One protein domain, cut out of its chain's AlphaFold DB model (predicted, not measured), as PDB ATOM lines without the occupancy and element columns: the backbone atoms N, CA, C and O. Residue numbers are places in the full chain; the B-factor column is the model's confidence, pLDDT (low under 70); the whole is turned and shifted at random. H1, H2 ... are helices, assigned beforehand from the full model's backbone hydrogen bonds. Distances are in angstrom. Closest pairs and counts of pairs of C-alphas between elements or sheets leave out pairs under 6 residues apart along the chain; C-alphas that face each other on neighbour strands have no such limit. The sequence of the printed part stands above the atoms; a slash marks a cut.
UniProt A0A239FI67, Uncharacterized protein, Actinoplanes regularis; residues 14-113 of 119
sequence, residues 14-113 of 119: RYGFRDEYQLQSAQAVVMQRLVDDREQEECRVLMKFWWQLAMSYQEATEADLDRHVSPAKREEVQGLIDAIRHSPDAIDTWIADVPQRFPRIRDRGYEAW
ATOM      1  N   ARG A  14     245.955 173.205 274.032       86.25
ATOM      2  CA  ARG A  14     246.446 173.446 272.667       86.25
ATOM      3  C   ARG A  14     245.573 174.398 271.841       86.25
ATOM      4  O   ARG A  14     246.061 174.960 270.867       86.25
ATOM      5  N   TYR A  15     244.293 174.550 272.184       88.25
ATOM      6  CA  TYR A  15     243.348 175.373 271.427       88.25
ATOM      7  C   TYR A  15     243.339 176.844 271.857       88.25
ATOM      8  O   TYR A  15     242.735 177.659 271.166       88.25
ATOM      9  N   GLY A  16     243.992 177.196 272.970       90.56
ATOM     10  CA  GLY A  16     244.063 178.586 273.438       90.56
ATOM     11  C   GLY A  16     245.149 179.426 272.758       90.56
ATOM     12  O   GLY A  16     245.150 180.647 272.892       90.56
ATOM     13  N   PHE A  17     246.060 178.798 272.011       93.50
ATOM     14  CA  PHE A  17     247.115 179.496 271.276       93.50
ATOM     15  C   PHE A  17     246.584 180.081 269.965       93.50
ATOM     16  O   PHE A  17     245.851 179.417 269.231       93.50
ATOM     17  N   ARG A  18     247.000 181.309 269.633       95.50
ATOM     18  CA  ARG A  18     246.630 181.967 268.366       95.50
ATOM     19  C   ARG A  18     247.208 181.250 267.150       95.50
ATOM     20  O   ARG A  18     246.552 181.151 266.115       95.50
ATOM     21  N   ASP A  19     248.453 180.810 267.266       94.94
ATOM     22  CA  ASP A  19     249.236 180.230 266.185       94.94
ATOM     23  C   ASP A  19     250.339 179.313 266.740       94.94
ATOM     24  O   ASP A  19     250.606 179.259 267.946       94.94
ATOM     25  N   GLU A  20     250.981 178.564 265.843       94.62
ATOM     26  CA  GLU A  20     252.050 177.631 266.202       94.62
ATOM     27  C   GLU A  20     253.270 178.346 266.806       94.62
ATOM     28  O   GLU A  20     253.934 177.797 267.682       94.62
ATOM     29  N   TYR A  21     253.546 179.584 266.392       96.31
ATOM     30  CA  TYR A  21     254.672 180.350 266.917       96.31
ATOM     31  C   TYR A  21     254.478 180.682 268.402       96.31
ATOM     32  O   TYR A  21     255.410 180.533 269.199       96.31
ATOM     33  N   GLN A  22     253.266 181.068 268.800       96.56
ATOM     34  CA  GLN A  22     252.936 181.316 270.200       96.56
ATOM     35  C   GLN A  22     253.040 180.035 271.046       96.56
ATOM     36  O   GLN A  22     253.624 180.063 272.132       96.56
ATOM     37  N   LEU A  23     252.554 178.900 270.526       95.50
ATOM     38  CA  LEU A  23     252.702 177.591 271.173       95.50
ATOM     39  C   LEU A  23     254.178 177.230 271.382       95.50
ATOM     40  O   LEU A  23     254.586 176.915 272.500       95.50
ATOM     41  N   GLN A  24     254.990 177.317 270.326       95.81
ATOM     42  CA  GLN A  24     256.423 177.018 270.385       95.81
ATOM     43  C   GLN A  24     257.156 177.953 271.357       95.81
ATOM     44  O   GLN A  24     258.058 177.518 272.075       95.81
ATOM     45  N   SER A  25     256.748 179.221 271.430       96.44
ATOM     46  CA  SER A  25     257.322 180.202 272.355       96.44
ATOM     47  C   SER A  25     257.003 179.863 273.814       96.44
ATOM     48  O   SER A  25     257.912 179.824 274.645       96.44
ATOM     49  N   ALA A  26     255.750 179.523 274.130       95.94
ATOM     50  CA  ALA A  26     255.368 179.072 275.470       95.94
ATOM     51  C   ALA A  26     256.082 177.763 275.857       95.94
ATOM     52  O   ALA A  26     256.646 177.652 276.948       95.94
ATOM     53  N   GLN A  27     256.141 176.797 274.935       95.38
ATOM     54  CA  GLN A  27     256.888 175.551 275.105       95.38
ATOM     55  C   GLN A  27     258.379 175.799 275.369       95.38
ATOM     56  O   GLN A  27     258.967 175.154 276.241       95.38
ATOM     57  N   ALA A  28     258.998 176.742 274.659       94.44
ATOM     58  CA  ALA A  28     260.389 177.116 274.877       94.44
ATOM     59  C   ALA A  28     260.609 177.730 276.266       94.44
ATOM     60  O   ALA A  28     261.613 177.415 276.903       94.44
ATOM     61  N   VAL A  29     259.684 178.554 276.765       94.81
ATOM     62  CA  VAL A  29     259.772 179.099 278.129       94.81
ATOM     63  C   VAL A  29     259.679 177.980 279.164       94.81
ATOM     64  O   VAL A  29     260.564 177.884 280.013       94.81
ATOM     65  N   VAL A  30     258.688 177.086 279.068       93.69
ATOM     66  CA  VAL A  30     258.560 175.949 279.998       93.69
ATOM     67  C   VAL A  30     259.837 175.110 280.002       93.69
ATOM     68  O   VAL A  30     260.420 174.879 281.061       93.69
ATOM     69  N   MET A  31     260.329 174.721 278.824       91.56
ATOM     70  CA  MET A  31     261.516 173.878 278.721       91.56
ATOM     71  C   MET A  31     262.785 174.588 279.212       91.56
ATOM     72  O   MET A  31     263.571 174.020 279.953       91.56
ATOM     73  N   GLN A  32     263.020 175.841 278.830       90.94
ATOM     74  CA  GLN A  32     264.291 176.507 279.141       90.94
ATOM     75  C   GLN A  32     264.337 177.123 280.542       90.94
ATOM     76  O   GLN A  32     265.428 177.456 281.017       90.94
ATOM     77  N   ARG A  33     263.175 177.384 281.155       90.69
ATOM     78  CA  ARG A  33     263.059 178.166 282.398       90.69
ATOM     79  C   ARG A  33     262.489 177.379 283.567       90.69
ATOM     80  O   ARG A  33     262.843 177.689 284.700       90.69
ATOM     81  N   LEU A  34     261.631 176.389 283.316       91.25
ATOM     82  CA  LEU A  34     260.958 175.637 284.379       91.25
ATOM     83  C   LEU A  34     261.493 174.206 284.502       91.25
ATOM     84  O   LEU A  34     261.741 173.743 285.616       91.25
ATOM     85  N   VAL A  35     261.696 173.514 283.378       89.56
ATOM     86  CA  VAL A  35     262.207 172.136 283.365       89.56
ATOM     87  C   VAL A  35     263.687 172.122 283.757       89.56
ATOM     88  O   VAL A  35     264.548 172.559 282.999       89.56
ATOM     89  N   ASP A  36     263.966 171.606 284.954       81.88
ATOM     90  CA  ASP A  36     265.294 171.550 285.571       81.88
ATOM     91  C   ASP A  36     265.658 170.102 285.896       81.88
ATOM     92  O   ASP A  36     264.903 169.427 286.588       81.88
ATOM     93  N   ASP A  37     266.804 169.617 285.425       76.81
ATOM     94  CA  ASP A  37     267.239 168.229 285.600       76.81
ATOM     95  C   ASP A  37     267.734 167.906 287.021       76.81
ATOM     96  O   ASP A  37     267.923 166.732 287.350       76.81
ATOM     97  N   ARG A  38     267.890 168.920 287.886       74.50
ATOM     98  CA  ARG A  38     268.291 168.746 289.293       74.50
ATOM     99  C   ARG A  38     267.278 167.954 290.123       74.50
ATOM    100  O   ARG A  38     267.691 167.184 290.985       74.50
ATOM    101  N   GLU A  39     265.985 168.106 289.838       82.50
ATOM    102  CA  GLU A  39     264.889 167.448 290.560       82.50
ATOM    103  C   GLU A  39     264.114 166.535 289.599       82.50
ATOM    104  O   GLU A  39     263.247 166.975 288.845       82.50
ATOM    105  N   GLN A  40     264.444 165.239 289.596       85.75
ATOM    106  CA  GLN A  40     263.976 164.302 288.564       85.75
ATOM    107  C   GLN A  40     262.448 164.171 288.485       85.75
ATOM    108  O   GLN A  40     261.900 164.055 287.387       85.75
ATOM    109  N   GLU A  41     261.748 164.180 289.624       91.50
ATOM    110  CA  GLU A  41     260.283 164.078 289.643       91.50
ATOM    111  C   GLU A  41     259.615 165.353 289.118       91.50
ATOM    112  O   GLU A  41     258.730 165.268 288.263       91.50
ATOM    113  N   GLU A  42     260.085 166.524 289.560       92.00
ATOM    114  CA  GLU A  42     259.627 167.825 289.062       92.00
ATOM    115  C   GLU A  42     259.856 167.927 287.548       92.00
ATOM    116  O   GLU A  42     258.934 168.241 286.795       92.00
ATOM    117  N   CYS A  43     261.061 167.579 287.083       91.62
ATOM    118  CA  CYS A  43     261.418 167.542 285.668       91.62
ATOM    119  C   CYS A  43     260.465 166.657 284.865       91.62
ATOM    120  O   CYS A  43     259.938 167.074 283.833       91.62
ATOM    121  N   ARG A  44     260.191 165.442 285.352       93.12
ATOM    122  CA  ARG A  44     259.305 164.493 284.673       93.12
ATOM    123  C   ARG A  44     257.883 165.034 284.547       93.12
ATOM    124  O   ARG A  44     257.272 164.883 283.489       93.12
ATOM    125  N   VAL A  45     257.353 165.645 285.603       94.50
ATOM    126  CA  VAL A  45     256.000 166.213 285.594       94.50
ATOM    127  C   VAL A  45     255.927 167.457 284.704       94.50
ATOM    128  O   VAL A  45     255.003 167.571 283.899       94.50
ATOM    129  N   LEU A  46     256.923 168.344 284.755       94.19
ATOM    130  CA  LEU A  46     256.986 169.515 283.877       94.19
ATOM    131  C   LEU A  46     257.180 169.132 282.404       94.19
ATOM    132  O   LEU A  46     256.593 169.767 281.531       94.19
ATOM    133  N   MET A  47     257.927 168.064 282.116       93.19
ATOM    134  CA  MET A  47     258.063 167.517 280.765       93.19
ATOM    135  C   MET A  47     256.716 167.007 280.244       93.19
ATOM    136  O   MET A  47     256.315 167.337 279.132       93.19
ATOM    137  N   LYS A  48     255.971 166.248 281.054       93.56
ATOM    138  CA  LYS A  48     254.613 165.798 280.704       93.56
ATOM    139  C   LYS A  48     253.675 166.968 280.414       93.56
ATOM    140  O   LYS A  48     252.971 166.952 279.407       93.56
ATOM    141  N   PHE A  49     253.699 167.994 281.264       94.12
ATOM    142  CA  PHE A  49     252.939 169.221 281.043       94.12
ATOM    143  C   PHE A  49     253.345 169.918 279.734       94.12
ATOM    144  O   PHE A  49     252.481 170.294 278.948       94.12
ATOM    145  N   TRP A  50     254.646 170.019 279.453       94.50
ATOM    146  CA  TRP A  50     255.174 170.584 278.210       94.50
ATOM    147  C   TRP A  50     254.671 169.854 276.955       94.50
ATOM    148  O   TRP A  50     254.242 170.507 275.999       94.50
ATOM    149  N   TRP A  51     254.664 168.515 276.966       90.44
ATOM    150  CA  TRP A  51     254.089 167.707 275.882       90.44
ATOM    151  C   TRP A  51     252.600 168.008 275.704       90.44
ATOM    152  O   TRP A  51     252.123 168.224 274.591       90.44
ATOM    153  N   GLN A  52     251.868 168.085 276.810       91.06
ATOM    154  CA  GLN A  52     250.427 168.313 276.820       91.06
ATOM    155  C   GLN A  52     250.005 169.677 276.253       91.06
ATOM    156  O   GLN A  52     248.881 169.803 275.782       91.06
ATOM    157  N   LEU A  53     250.890 170.683 276.221       90.94
ATOM    158  CA  LEU A  53     250.601 171.956 275.544       90.94
ATOM    159  C   LEU A  53     250.322 171.779 274.041       90.94
ATOM    160  O   LEU A  53     249.578 172.571 273.467       90.94
ATOM    161  N   ALA A  54     250.896 170.752 273.409       86.50
ATOM    162  CA  ALA A  54     250.730 170.471 271.982       86.50
ATOM    163  C   ALA A  54     249.838 169.248 271.692       86.50
ATOM    164  O   ALA A  54     249.266 169.143 270.604       86.50
ATOM    165  N   MET A  55     249.714 168.318 272.643       84.12
ATOM    166  CA  MET A  55     248.983 167.061 272.454       84.12
ATOM    167  C   MET A  55     247.507 167.174 272.857       84.12
ATOM    168  O   MET A  55     247.108 168.044 273.620       84.12
ATOM    169  N   SER A  56     246.675 166.269 272.340       76.00
ATOM    170  CA  SER A  56     245.235 166.188 272.645       76.00
ATOM    171  C   SER A  56     244.897 165.168 273.736       76.00
ATOM    172  O   SER A  56     243.776 164.665 273.783       76.00
ATOM    173  N   TYR A  57     245.868 164.772 274.556       75.50
ATOM    174  CA  TYR A  57     245.677 163.802 275.631       75.50
ATOM    175  C   TYR A  57     246.373 164.265 276.906       75.50
ATOM    176  O   TYR A  57     247.327 165.040 276.860       75.50
ATOM    177  N   GLN A  58     245.872 163.788 278.045       81.88
ATOM    178  CA  GLN A  58     246.359 164.191 279.356       81.88
ATOM    179  C   GLN A  58     247.512 163.294 279.830       81.88
ATOM    180  O   GLN A  58     247.337 162.090 279.990       81.88
ATOM    181  N   GLU A  59     248.669 163.896 280.100       83.62
ATOM    182  CA  GLU A  59     249.883 163.249 280.627       83.62
ATOM    183  C   GLU A  59     250.215 163.678 282.060       83.62
ATOM    184  O   GLU A  59     250.766 162.894 282.847       83.62
ATOM    185  N   ALA A  60     249.889 164.930 282.390       85.94
ATOM    186  CA  ALA A  60     250.015 165.504 283.720       85.94
ATOM    187  C   ALA A  60     248.630 165.885 284.247       85.94
ATOM    188  O   ALA A  60     247.808 166.487 283.550       85.94
ATOM    189  N   THR A  61     248.364 165.539 285.500       88.12
ATOM    190  CA  THR A  61     247.182 166.005 286.223       88.12
ATOM    191  C   THR A  61     247.520 167.220 287.082       88.12
ATOM    192  O   THR A  61     248.681 167.447 287.416       88.12
ATOM    193  N   GLU A  62     246.510 167.997 287.479       88.00
ATOM    194  CA  GLU A  62     246.708 169.071 288.465       88.00
ATOM    195  C   GLU A  62     247.289 168.529 289.775       88.00
ATOM    196  O   GLU A  62     248.182 169.139 290.348       88.00
ATOM    197  N   ALA A  63     246.874 167.327 290.189       88.19
ATOM    198  CA  ALA A  63     247.425 166.668 291.368       88.19
ATOM    199  C   ALA A  63     248.916 166.318 291.211       88.19
ATOM    200  O   ALA A  63     249.663 166.423 292.182       88.19
ATOM    201  N   ASP A  64     249.366 165.923 290.013       91.81
ATOM    202  CA  ASP A  64     250.794 165.695 289.753       91.81
ATOM    203  C   ASP A  64     251.579 167.007 289.847       91.81
ATOM    204  O   ASP A  64     252.651 167.043 290.450       91.81
ATOM    205  N   LEU A  65     251.024 168.085 289.279       92.00
ATOM    206  CA  LEU A  65     251.612 169.422 289.335       92.00
ATOM    207  C   LEU A  65     251.726 169.914 290.782       92.00
ATOM    208  O   LEU A  65     252.800 170.339 291.191       92.00
ATOM    209  N   ASP A  66     250.661 169.806 291.575       91.38
ATOM    210  CA  ASP A  66     250.641 170.249 292.974       91.38
ATOM    211  C   ASP A  66     251.595 169.440 293.863       91.38
ATOM    212  O   ASP A  66     252.155 169.964 294.825       91.38
ATOM    213  N   ARG A  67     251.764 168.147 293.566       93.25
ATOM    214  CA  ARG A  67     252.554 167.235 294.396       93.25
ATOM    215  C   ARG A  67     254.052 167.304 294.118       93.25
ATOM    216  O   ARG A  67     254.832 167.138 295.051       93.25
ATOM    217  N   HIS A  68     254.444 167.461 292.856       92.88
ATOM    218  CA  HIS A  68     255.836 167.272 292.433       92.88
ATOM    219  C   HIS A  68     256.514 168.548 291.933       92.88
ATOM    220  O   HIS A  68     257.734 168.554 291.797       92.88
ATOM    221  N   VAL A  69     255.765 169.617 291.648       92.69
ATOM    222  CA  VAL A  69     256.343 170.884 291.190       92.69
ATOM    223  C   VAL A  69     256.518 171.824 292.375       92.69
ATOM    224  O   VAL A  69     255.617 172.003 293.192       92.69
ATOM    225  N   SER A  70     257.692 172.443 292.467       92.94
ATOM    226  CA  SER A  70     257.988 173.445 293.484       92.94
ATOM    227  C   SER A  70     256.965 174.590 293.446       92.94
ATOM    228  O   SER A  70     256.532 174.984 292.358       92.94
ATOM    229  N   PRO A  71     256.603 175.189 294.599       93.19
ATOM    230  CA  PRO A  71     255.548 176.204 294.656       93.19
ATOM    231  C   PRO A  71     255.732 177.354 293.658       93.19
ATOM    232  O   PRO A  71     254.785 177.730 292.975       93.19
ATOM    233  N   ALA A  72     256.964 177.852 293.505       92.19
ATOM    234  CA  ALA A  72     257.272 178.943 292.584       92.19
ATOM    235  C   ALA A  72     257.029 178.558 291.113       92.19
ATOM    236  O   ALA A  72     256.405 179.304 290.371       92.19
ATOM    237  N   LYS A  73     257.483 177.378 290.670       93.88
ATOM    238  CA  LYS A  73     257.238 176.929 289.289       93.88
ATOM    239  C   LYS A  73     255.780 176.529 289.075       93.88
ATOM    240  O   LYS A  73     255.257 176.683 287.973       93.88
ATOM    241  N   ARG A  74     255.115 176.025 290.116       94.56
ATOM    242  CA  ARG A  74     253.699 175.662 290.079       94.56
ATOM    243  C   ARG A  74     252.809 176.881 289.847       94.56
ATOM    244  O   ARG A  74     251.846 176.771 289.084       94.56
ATOM    245  N   GLU A  75     253.147 178.010 290.465       94.44
ATOM    246  CA  GLU A  75     252.502 179.302 290.223       94.44
ATOM    247  C   GLU A  75     252.629 179.710 288.749       94.44
ATOM    248  O   GLU A  75     251.627 180.049 288.126       94.44
ATOM    249  N   GLU A  76     253.806 179.545 288.135       95.44
ATOM    250  CA  GLU A  76     253.971 179.837 286.702       95.44
ATOM    251  C   GLU A  76     253.189 178.911 285.790       95.44
ATOM    252  O   GLU A  76     252.614 179.364 284.799       95.44
ATOM    253  N   VAL A  77     253.163 177.617 286.109       95.06
ATOM    254  CA  VAL A  77     252.351 176.651 285.371       95.06
ATOM    255  C   VAL A  77     250.873 177.029 285.467       95.06
ATOM    256  O   VAL A  77     250.177 176.989 284.454       95.06
ATOM    257  N   GLN A  78     250.403 177.450 286.648       94.69
ATOM    258  CA  GLN A  78     249.034 177.942 286.803       94.69
ATOM    259  C   GLN A  78     248.797 179.199 285.968       94.69
ATOM    260  O   GLN A  78     247.818 179.254 285.230       94.69
ATOM    261  N   GLY A  79     249.720 180.162 286.022       95.25
ATOM    262  CA  GLY A  79     249.644 181.395 285.247       95.25
ATOM    263  C   GLY A  79     249.558 181.138 283.744       95.25
ATOM    264  O   GLY A  79     248.763 181.781 283.064       95.25
ATOM    265  N   LEU A  80     250.296 180.151 283.223       96.06
ATOM    266  CA  LEU A  80     250.191 179.754 281.818       96.06
ATOM    267  C   LEU A  80     248.831 179.124 281.507       96.06
ATOM    268  O   LEU A  80     248.219 179.462 280.497       96.06
ATOM    269  N   ILE A  81     248.355 178.207 282.352       93.56
ATOM    270  CA  ILE A  81     247.043 177.565 282.181       93.56
ATOM    271  C   ILE A  81     245.932 178.624 282.140       93.56
ATOM    272  O   ILE A  81     245.053 178.566 281.277       93.56
ATOM    273  N   ASP A  82     245.985 179.599 283.043       93.69
ATOM    274  CA  ASP A  82     245.000 180.674 283.123       93.69
ATOM    275  C   ASP A  82     245.110 181.621 281.920       93.69
ATOM    276  O   ASP A  82     244.091 181.974 281.325       93.69
ATOM    277  N   ALA A  83     246.330 181.956 281.488       94.81
ATOM    278  CA  ALA A  83     246.573 182.750 280.286       94.81
ATOM    279  C   ALA A  83     245.990 182.084 279.029       94.81
ATOM    280  O   ALA A  83     245.251 182.729 278.283       94.81
ATOM    281  N   ILE A  84     246.247 180.783 278.844       93.81
ATOM    282  CA  ILE A  84     245.723 179.976 277.729       93.81
ATOM    283  C   ILE A  84     244.193 180.005 277.688       93.81
ATOM    284  O   ILE A  84     243.599 180.058 276.614       93.81
ATOM    285  N   ARG A  85     243.536 179.980 278.851       90.56
ATOM    286  CA  ARG A  85     242.069 180.043 278.931       90.56
ATOM    287  C   ARG A  85     241.493 181.429 278.718       90.56
ATOM    288  O   ARG A  85     240.304 181.538 278.430       90.56
ATOM    289  N   HIS A  86     242.295 182.465 278.922       92.00
ATOM    290  CA  HIS A  86     241.822 183.835 278.871       92.00
ATOM    291  C   HIS A  86     241.960 184.434 277.473       92.00
ATOM    292  O   HIS A  86     240.961 184.831 276.878       92.00
ATOM    293  N   SER A  87     243.188 184.526 276.951       92.19
ATOM    294  CA  SER A  87     243.444 185.138 275.643       92.19
ATOM    295  C   SER A  87     244.881 184.911 275.160       92.19
ATOM    296  O   SER A  87     245.788 184.814 275.989       92.19
ATOM    297  N   PRO A  88     245.128 184.963 273.840       94.00
ATOM    298  CA  PRO A  88     246.482 184.987 273.298       94.00
ATOM    299  C   PRO A  88     247.366 186.108 273.864       94.00
ATOM    300  O   PRO A  88     248.537 185.864 274.132       94.00
ATOM    301  N   ASP A  89     246.827 187.303 274.113       96.81
ATOM    302  CA  ASP A  89     247.613 188.427 274.649       96.81
ATOM    303  C   ASP A  89     248.095 188.162 276.091       96.81
ATOM    304  O   ASP A  89     249.189 188.571 276.492       96.81
ATOM    305  N   ALA A  90     247.308 187.417 276.876       96.69
ATOM    306  CA  ALA A  90     247.723 186.960 278.200       96.69
ATOM    307  C   ALA A  90     248.877 185.947 278.114       96.69
ATOM    308  O   ALA A  90     249.777 185.969 278.954       96.69
ATOM    309  N   ILE A  91     248.885 185.091 277.086       96.50
ATOM    310  CA  ILE A  91     249.993 184.157 276.832       96.50
ATOM    311  C   ILE A  91     251.258 184.942 276.469       96.50
ATOM    312  O   ILE A  91     252.322 184.657 277.014       96.50
ATOM    313  N   ASP A  92     251.148 185.959 275.610       97.25
ATOM    314  CA  ASP A  92     252.282 186.812 275.226       97.25
ATOM    315  C   ASP A  92     252.878 187.546 276.441       97.25
ATOM    316  O   ASP A  92     254.100 187.603 276.601       97.25
ATOM    317  N   THR A  93     252.023 188.027 277.347       97.44
ATOM    318  CA  THR A  93     252.444 188.634 278.620       97.44
ATOM    319  C   THR A  93     253.202 187.625 279.485       97.44
ATOM    320  O   THR A  93     254.314 187.892 279.942       97.44
ATOM    321  N   TRP A  94     252.656 186.418 279.644       97.69
ATOM    322  CA  TRP A  94     253.310 185.349 280.398       97.69
ATOM    323  C   TRP A  94     254.678 184.967 279.798       97.69
ATOM    324  O   TRP A  94     255.659 184.818 280.534       97.69
ATOM    325  N   ILE A  95     254.776 184.873 278.464       97.12
ATOM    326  CA  ILE A  95     256.027 184.585 277.740       97.12
ATOM    327  C   ILE A  95     257.085 185.663 278.010       97.12
ATOM    328  O   ILE A  95     258.267 185.332 278.130       97.12
ATOM    329  N   ALA A  96     256.689 186.934 278.112       96.56
ATOM    330  CA  ALA A  96     257.604 188.038 278.393       96.56
ATOM    331  C   ALA A  96     258.090 188.051 279.857       96.56
ATOM    332  O   ALA A  96     259.271 188.313 280.113       96.56
ATOM    333  N   ASP A  97     257.211 187.722 280.804       95.56
ATOM    334  CA  ASP A  97     257.457 187.908 282.237       95.56
ATOM    335  C   ASP A  97     258.199 186.743 282.900       95.56
ATOM    336  O   ASP A  97     259.072 186.950 283.750       95.56
ATOM    337  N   VAL A  98     257.877 185.494 282.547       94.00
ATOM    338  CA  VAL A  98     258.499 184.314 283.180       94.00
ATOM    339  C   VAL A  98     260.022 184.287 283.029       94.00
ATOM    340  O   VAL A  98     260.700 184.048 284.030       94.00
ATOM    341  N   PRO A  99     260.620 184.585 281.859       92.88
ATOM    342  CA  PRO A  99     262.074 184.618 281.704       92.88
ATOM    343  C   PRO A  99     262.804 185.632 282.595       92.88
ATOM    344  O   PRO A  99     264.006 185.458 282.816       92.88
ATOM    345  N   GLN A 100     262.116 186.680 283.064       90.44
ATOM    346  CA  GLN A 100     262.673 187.683 283.984       90.44
ATOM    347  C   GLN A 100     262.739 187.149 285.419       90.44
ATOM    348  O   GLN A 100     263.659 187.476 286.165       90.44
ATOM    349  N   ARG A 101     261.774 186.303 285.796       89.00
ATOM    350  CA  ARG A 101     261.659 185.709 287.138       89.00
ATOM    351  C   ARG A 101     262.428 184.397 287.262       89.00
ATOM    352  O   ARG A 101     262.978 184.099 288.318       89.00
ATOM    353  N   PHE A 102     262.528 183.656 286.162       86.56
ATOM    354  CA  PHE A 102     263.248 182.393 286.063       86.56
ATOM    355  C   PHE A 102     264.425 182.542 285.090       86.56
ATOM    356  O   PHE A 102     264.244 182.530 283.861       86.56
ATOM    357  N   PRO A 103     265.663 182.689 285.599       82.81
ATOM    358  CA  PRO A 103     266.836 182.701 284.741       82.81
ATOM    359  C   PRO A 103     266.952 181.372 283.990       82.81
ATOM    360  O   PRO A 103     266.476 180.331 284.438       82.81
ATOM    361  N   ARG A 104     267.574 181.415 282.809       81.25
ATOM    362  CA  ARG A 104     267.694 180.243 281.937       81.25
ATOM    363  C   ARG A 104     268.401 179.118 282.684       81.25
ATOM    364  O   ARG A 104     269.519 179.314 283.164       81.25
ATOM    365  N   ILE A 105     267.770 177.951 282.717       76.56
ATOM    366  CA  ILE A 105     268.373 176.742 283.261       76.56
ATOM    367  C   ILE A 105     269.507 176.360 282.308       76.56
ATOM    368  O   ILE A 105     269.304 176.181 281.103       76.56
ATOM    369  N   ARG A 106     270.737 176.359 282.824       65.12
ATOM    370  CA  ARG A 106     271.923 175.968 282.062       65.12
ATOM    371  C   ARG A 106     272.143 174.477 282.246       65.12
ATOM    372  O   ARG A 106     272.315 174.020 283.369       65.12
ATOM    373  N   ASP A 107     272.180 173.758 281.132       60.47
ATOM    374  CA  ASP A 107     272.548 172.348 281.092       60.47
ATOM    375  C   ASP A 107     273.997 172.177 281.588       60.47
ATOM    376  O   ASP A 107     274.957 172.623 280.946       60.47
ATOM    377  N   ARG A 108     274.163 171.566 282.766       58.12
ATOM    378  CA  ARG A 108     275.488 171.315 283.350       58.12
ATOM    379  C   ARG A 108     276.254 170.239 282.585       58.12
ATOM    380  O   ARG A 108     277.481 170.273 282.597       58.12
ATOM    381  N   GLY A 109     275.564 169.306 281.925       59.78
ATOM    382  CA  GLY A 109     276.188 168.275 281.094       59.78
ATOM    383  C   GLY A 109     276.987 168.892 279.948       59.78
ATOM    384  O   GLY A 109     278.133 168.509 279.702       59.78
ATOM    385  N   TYR A 110     276.435 169.929 279.323       60.84
ATOM    386  CA  TYR A 110     277.104 170.719 278.298       60.84
ATOM    387  C   TYR A 110     278.244 171.583 278.857       60.84
ATOM    388  O   TYR A 110     279.304 171.645 278.237       60.84
ATOM    389  N   GLU A 111     278.088 172.227 280.021       60.22
ATOM    390  CA  GLU A 111     279.180 173.009 280.636       60.22
ATOM    391  C   GLU A 111     280.341 172.120 281.111       60.22
ATOM    392  O   GLU A 111     281.504 172.458 280.875       60.22
ATOM    393  N   ALA A 112     280.055 170.963 281.712       59.34
ATOM    394  CA  ALA A 112     281.064 169.992 282.125       59.34
ATOM    395  C   ALA A 112     281.823 169.439 280.911       59.34
ATOM    396  O   ALA A 112     283.053 169.428 280.897       59.34
ATOM    397  N   TRP A 113     281.107 169.070 279.848       62.69
ATOM    398  CA  TRP A 113     281.713 168.656 278.586       62.69
ATOM    399  C   TRP A 113     282.520 169.778 277.914       62.69
ATOM    400  O   TRP A 113     283.625 169.535 277.434       62.69
TER     401      TRP A 113
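AT A GLANCE: This is residues 14 to 113 of the 119 residues of an uncharacterized protein of Actinoplanes regularis (UniProt A0A239FI67). Four roughly aligned helices, H1, H2, H4 and H5, form a compact body, with short H3 packed on H2 and a tail ending in H6 reaching away. H1, H4 and H5 make an up-and-down bundle, each running against the one before. The 100 printed residues include six named helices, H1 to H6, and no named strand: all helix, radius of gyration of the C-alphas 13.2 A, spans 40 by 27 by 22 A.

IN THESE COORDINATES: H1, residues 20 to 34, begins at C-alpha 20 (252.050, 177.631, 266.202) and measures 20.3 A. H2 is 40 to 52, H3 62 to 68, H4 71 to 86, 22.3 A, H5 88 to 101, and H6 108 to 113, ending at C-alpha 113 (281.713, 168.656, 278.586).

HOW THE PARTS SIT: Hairpin H1 and H2 touch through H2's residues 46 to 50 alone, closest C-alphas Gln 27 and Trp 50, 6.1 A. H1 touches H5 at Ala 26 and Ile 95, C-alphas 6.0 A apart. Every O i to N i+4 pair is within hydrogen-bond range except in H5, 8 of 10.

THE WHOLE: The printed part has no cut; residues 106 to 113 are under pLDDT 70.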